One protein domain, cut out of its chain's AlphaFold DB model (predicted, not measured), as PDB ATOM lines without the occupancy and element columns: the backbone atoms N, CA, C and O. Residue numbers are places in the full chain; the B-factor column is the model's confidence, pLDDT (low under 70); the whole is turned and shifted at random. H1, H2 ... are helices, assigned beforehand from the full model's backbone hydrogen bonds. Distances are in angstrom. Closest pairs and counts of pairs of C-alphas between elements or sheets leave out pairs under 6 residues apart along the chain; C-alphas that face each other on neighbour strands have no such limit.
ATOM      1  N   ILE A  13     138.820  48.049 154.897       88.56
ATOM      2  CA  ILE A  13     138.915  49.514 154.784       88.56
ATOM      3  C   ILE A  13     137.564  50.093 154.348       88.56
ATOM      4  O   ILE A  13     137.110  51.075 154.934       88.56
ATOM      5  N   SER A  14     136.889  49.457 153.386       91.50
ATOM      6  CA  SER A  14     135.568  49.863 152.897       91.50
ATOM      7  C   SER A  14     134.508  49.845 154.002       91.50
ATOM      8  O   SER A  14     133.708  50.776 154.120       91.50
ATOM      9  N   GLU A  15     134.514  48.829 154.867       90.00
ATOM     10  CA  GLU A  15     133.620  48.783 156.030       90.00
ATOM     11  C   GLU A  15     133.897  49.912 157.030       90.00
ATOM     12  O   GLU A  15     132.962  50.552 157.520       90.00
ATOM     13  N   ILE A  16     135.174  50.213 157.290       89.00
ATOM     14  CA  ILE A  16     135.560  51.318 158.177       89.00
ATOM     15  C   ILE A  16     135.115  52.661 157.582       89.00
ATOM     16  O   ILE A  16     134.549  53.487 158.298       89.00
ATOM     17  N   ASP A  17     135.325  52.878 156.282       89.69
ATOM     18  CA  ASP A  17     134.883  54.087 155.579       89.69
ATOM     19  C   ASP A  17     133.349  54.240 155.616       89.69
ATOM     20  O   ASP A  17     132.842  55.348 155.830       89.69
ATOM     21  N   LYS A  18     132.587  53.138 155.533       93.19
ATOM     22  CA  LYS A  18     131.129  53.157 155.752       93.19
ATOM     23  C   LYS A  18     130.769  53.604 157.168       93.19
ATOM     24  O   LYS A  18     129.868  54.422 157.326       93.19
ATOM     25  N   TRP A  19     131.451  53.114 158.204       90.81
ATOM     26  CA  TRP A  19     131.162  53.527 159.586       90.81
ATOM     27  C   TRP A  19     131.510  54.992 159.857       90.81
ATOM     28  O   TRP A  19     130.784  55.659 160.598       90.81
ATOM     29  N   VAL A  20     132.572  55.509 159.235       91.31
ATOM     30  CA  VAL A  20     132.912  56.940 159.281       91.31
ATOM     31  C   VAL A  20     131.843  57.764 158.559       91.31
ATOM     32  O   VAL A  20     131.352  58.742 159.114       91.31
ATOM     33  N   SER A  21     131.407  57.327 157.375       90.56
ATOM     34  CA  SER A  21     130.356  58.001 156.593       90.56
ATOM     35  C   SER A  21     128.994  58.000 157.298       90.56
ATOM     36  O   SER A  21     128.239  58.959 157.197       90.56
ATOM     37  N   GLN A  22     128.692  56.950 158.065       91.81
ATOM     38  CA  GLN A  22     127.504  56.863 158.922       91.81
ATOM     39  C   GLN A  22     127.586  57.750 160.179       91.81
ATOM     40  O   GLN A  22     126.660  57.740 160.987       91.81
ATOM     41  N   GLY A  23     128.689  58.477 160.389       89.56
ATOM     42  CA  GLY A  23     128.882  59.364 161.536       89.56
ATOM     43  C   GLY A  23     129.171  58.644 162.856       89.56
ATOM     44  O   GLY A  23     129.173  59.279 163.906       89.56
ATOM     45  N   LYS A  24     129.437  57.330 162.831       85.62
ATOM     46  CA  LYS A  24     129.750  56.553 164.046       85.62
ATOM     47  C   LYS A  24     131.138  56.869 164.601       85.62
ATOM     48  O   LYS A  24     131.368  56.691 165.793       85.62
ATOM     49  N   PHE A  25     132.055  57.329 163.748       88.62
ATOM     50  CA  PHE A  25     133.426  57.673 164.119       88.62
ATOM     51  C   PHE A  25     133.863  58.981 163.472       88.62
ATOM     52  O   PHE A  25     133.507  59.269 162.331       88.62
ATOM     53  N   LYS A  26     134.702  59.745 164.178       84.81
ATOM     54  CA  LYS A  26     135.187  61.053 163.706       84.81
ATOM     55  C   LYS A  26     136.202  60.932 162.564       84.81
ATOM     56  O   LYS A  26     136.384  61.860 161.783       84.81
ATOM     57  N   SER A  27     136.927  59.816 162.494       87.44
ATOM     58  CA  SER A  27     137.950  59.537 161.480       87.44
ATOM     59  C   SER A  27     138.278  58.045 161.446       87.44
ATOM     60  O   SER A  27     138.078  57.335 162.430       87.44
ATOM     61  N   ARG A  28     138.877  57.570 160.351       85.19
ATOM     62  CA  ARG A  28     139.303  56.162 160.206       85.19
ATOM     63  C   ARG A  28     140.251  55.713 161.322       85.19
ATOM     64  O   ARG A  28     140.087  54.639 161.891       85.19
ATOM     65  N   SER A  29     141.200  56.568 161.703       86.69
ATOM     66  CA  SER A  29     142.127  56.293 162.811       86.69
ATOM     67  C   SER A  29     141.434  56.220 164.175       86.69
ATOM     68  O   SER A  29     141.885  55.480 165.046       86.69
ATOM     69  N   ASP A  30     140.349  56.973 164.364       87.56
ATOM     70  CA  ASP A  30     139.550  56.976 165.593       87.56
ATOM     71  C   ASP A  30     138.737  55.679 165.725       87.56
ATOM     72  O   ASP A  30     138.754  55.031 166.775       87.56
ATOM     73  N   ALA A  31     138.152  55.224 164.612       88.69
ATOM     74  CA  ALA A  31     137.503  53.920 164.514       88.69
ATOM     75  C   ALA A  31     138.471  52.785 164.879       88.69
ATOM     76  O   ALA A  31     138.200  51.992 165.781       88.69
ATOM     77  N   ILE A  32     139.647  52.754 164.240       87.50
ATOM     78  CA  ILE A  32     140.660  51.715 164.473       87.50
ATOM     79  C   ILE A  32     141.151  51.740 165.926       87.50
ATOM     80  O   ILE A  32     141.266  50.687 166.552       87.50
ATOM     81  N   ARG A  33     141.401  52.924 166.503       87.31
ATOM     82  CA  ARG A  33     141.797  53.047 167.917       87.31
ATOM     83  C   ARG A  33     140.746  52.484 168.860       87.31
ATOM     84  O   ARG A  33     141.102  51.761 169.788       87.31
ATOM     85  N   THR A  34     139.479  52.797 168.619       88.81
ATOM     86  CA  THR A  34     138.374  52.330 169.459       88.81
ATOM     87  C   THR A  34     138.229  50.815 169.376       88.81
ATOM     88  O   THR A  34     138.140  50.148 170.406       88.81
ATOM     89  N   ILE A  35     138.300  50.250 168.169       87.06
ATOM     90  CA  ILE A  35     138.252  48.798 167.954       87.06
ATOM     91  C   ILE A  35     139.422  48.111 168.661       87.06
ATOM     92  O   ILE A  35     139.217  47.147 169.396       87.06
ATOM     93  N   LEU A  36     140.645  48.628 168.509       85.50
ATOM     94  CA  LEU A  36     141.822  48.082 169.187       85.50
ATOM     95  C   LEU A  36     141.700  48.166 170.711       85.50
ATOM     96  O   LEU A  36     142.078  47.222 171.399       85.50
ATOM     97  N   ALA A  37     141.154  49.259 171.245       86.75
ATOM     98  CA  ALA A  37     140.923  49.413 172.678       86.75
ATOM     99  C   ALA A  37     139.879  48.412 173.196       86.75
ATOM    100  O   ALA A  37     140.092  47.789 174.238       86.75
ATOM    101  N   LEU A  38     138.786  48.209 172.455       84.88
ATOM    102  CA  LEU A  38     137.754  47.222 172.777       84.88
ATOM    103  C   LEU A  38     138.306  45.799 172.736       84.88
ATOM    104  O   LEU A  38     138.107  45.038 173.682       84.88
ATOM    105  N   LEU A  39     139.052  45.451 171.687       80.50
ATOM    106  CA  LEU A  39     139.727  44.161 171.590       80.50
ATOM    107  C   LEU A  39     140.696  43.986 172.759       80.50
ATOM    108  O   LEU A  39     140.590  43.007 173.487       80.50
ATOM    109  N   HIS A  40     141.567  44.959 173.024       81.12
ATOM    110  CA  HIS A  40     142.483  44.901 174.162       81.12
ATOM    111  C   HIS A  40     141.730  44.685 175.482       81.12
ATOM    112  O   HIS A  40     142.133  43.850 176.287       81.12
ATOM    113  N   TYR A  41     140.625  45.397 175.706       82.31
ATOM    114  CA  TYR A  41     139.815  45.271 176.915       82.31
ATOM    115  C   TYR A  41     139.199  43.873 177.065       82.31
ATOM    116  O   TYR A  41     139.334  43.251 178.121       82.31
ATOM    117  N   ILE A  42     138.565  43.355 176.006       76.94
ATOM    118  CA  ILE A  42     137.961  42.013 175.986       76.94
ATOM    119  C   ILE A  42     139.035  40.947 176.219       76.94
ATOM    120  O   ILE A  42     138.838  40.034 177.021       76.94
ATOM    121  N   TRP A  43     140.187  41.077 175.560       66.19
ATOM    122  CA  TRP A  43     141.307  40.148 175.678       66.19
ATOM    123  C   TRP A  43     141.939  40.181 177.071       66.19
ATOM    124  O   TRP A  43     142.134  39.122 177.666       66.19
ATOM    125  N   LYS A  44     142.155  41.374 177.641       74.75
ATOM    126  CA  LYS A  44     142.645  41.557 179.016       74.75
ATOM    127  C   LYS A  44     141.707  40.919 180.039       74.75
ATOM    128  O   LYS A  44     142.178  40.322 181.003       74.75
ATOM    129  N   LYS A  45     140.390  41.016 179.824       72.81
ATOM    130  CA  LYS A  45     139.387  40.338 180.657       72.81
ATOM    131  C   LYS A  45     139.356  38.823 180.452       72.81
ATOM    132  O   LYS A  45     139.040  38.109 181.396       72.81
ATOM    133  N   ARG A  46     139.647  38.327 179.244       66.81
ATOM    134  CA  ARG A  46     139.560  36.894 178.917       66.81
ATOM    135  C   ARG A  46     140.806  36.082 179.280       66.81
ATOM    136  O   ARG A  46     140.625  34.928 179.650       66.81
ATOM    137  N   ARG A  47     142.034  36.618 179.215       59.00
ATOM    138  CA  ARG A  47     143.264  35.972 179.742       59.00
ATOM    139  C   ARG A  47     144.420  36.972 179.941       59.00
ATOM    140  O   ARG A  47     144.609  37.846 179.101       59.00
ATOM    141  N   PRO A  48     145.292  36.785 180.953       52.12
ATOM    142  CA  PRO A  48     146.449  37.646 181.210       52.12
ATOM    143  C   PRO A  48     147.706  37.222 180.419       52.12
ATOM    144  O   PRO A  48     148.792  37.147 180.986       52.12
ATOM    145  N   MET A  49     147.601  36.905 179.122       55.34
ATOM    146  CA  MET A  49     148.792  36.574 178.320       55.34
ATOM    147  C   MET A  49     149.215  37.795 177.492       55.34
ATOM    148  O   MET A  49     148.461  38.278 176.652       55.34
ATOM    149  N   SER A  50     150.412  38.310 177.775       52.59
ATOM    150  CA  SER A  50     151.024  39.517 177.199       52.59
ATOM    151  C   SER A  50     150.738  39.733 175.700       52.59
ATOM    152  O   SER A  50     151.170  38.940 174.860       52.59
ATOM    153  N   PHE A  51     150.086  40.863 175.392       52.53
ATOM    154  CA  PHE A  51     149.673  41.361 174.066       52.53
ATOM    155  C   PHE A  51     150.766  41.266 172.982       52.53
ATOM    156  O   PHE A  51     150.484  40.978 171.821       52.53
ATOM    157  N   THR A  52     152.031  41.429 173.375       53.72
ATOM    158  CA  THR A  52     153.202  41.388 172.487       53.72
ATOM    159  C   THR A  52     153.476  40.015 171.870       53.72
ATOM    160  O   THR A  52     154.008  39.952 170.766       53.72
ATOM    161  N   LYS A  53     153.089  38.908 172.523       54.78
ATOM    162  CA  LYS A  53     153.343  37.547 172.010       54.78
ATOM    163  C   LYS A  53     152.296  37.060 171.004       54.78
ATOM    164  O   LYS A  53     152.618  36.196 170.196       54.78
ATOM    165  N   CYS A  54     151.069  37.587 171.040       55.28
ATOM    166  CA  CYS A  54     150.010  37.162 170.117       55.28
ATOM    167  C   CYS A  54     150.070  37.895 168.775       55.28
ATOM    168  O   CYS A  54     149.954  37.244 167.744       55.28
ATOM    169  N   LEU A  55     150.329  39.211 168.764       53.81
ATOM    170  CA  LEU A  55     150.350  39.996 167.519       53.81
ATOM    171  C   LEU A  55     151.425  39.503 166.528       53.81
ATOM    172  O   LEU A  55     151.220  39.500 165.321       53.81
ATOM    173  N   MET A  56     152.557  39.025 167.051       44.66
ATOM    174  CA  MET A  56     153.656  38.450 166.264       44.66
ATOM    175  C   MET A  56     153.340  37.059 165.693       44.66
ATOM    176  O   MET A  56     154.004  36.619 164.762       44.66
ATOM    177  N   LYS A  57     152.346  36.350 166.242       43.00
ATOM    178  CA  LYS A  57     152.047  34.958 165.873       43.00
ATOM    179  C   LYS A  57     151.111  34.833 164.666       43.00
ATOM    180  O   LYS A  57     150.997  33.747 164.114       43.00
TER     181      LYS A  57
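What this domain is: This is residues 13 to 57 of the 61 residues of the protein "RHH_1 domain-containing protein" of Theionarchaea archaeon DG-70 (UniProt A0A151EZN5). One long helix, H2, makes the long axis, with the short helix H1 meeting its first turn at a corner and the short helix H3 set off near its other end, with no contact. Residues 44 to 50 and 52 to 57 stick out. The 45 printed residues hold three named helices, H1, H2, H3 in chain order, and no named strand: all helix. The whole is loose, radius of gyration of the C-alphas 13.1 A, spanning 36 by 20 by 13 A.

Where its parts are: H2, residues 28 to 46, is 26.9 A long and begins at C-alpha 28 (139.303, 56.162, 160.206). H1 is residues 13 to 21, 12.2 A. H3, residues 51 to 57, 10.7 A, ends at C-alpha 57 (152.047, 34.958, 165.873).

How they stand to each other: H2 touches H1 with residues 28 to 31 alone; the closest C-alphas, of Ile 16 and Arg 28, are 6.4 A apart. Their lines are only just about perpendicular, at 73 degrees. H2 and H3 are only just apart, closest 8.0 A. H1 and H3 are apart. In H1 and H2 every O i to N i+4 pair is within hydrogen-bond range; in H3, 0 of 3, and 1 of 4 O i to N i+3 pairs.

The domain as a whole: The farthest C-alphas, of Ser 21 and Pro 48, are 35.8 A apart. The printed part has no cut and no long link. Residues 43 and 46 to 57 have pLDDT under 70.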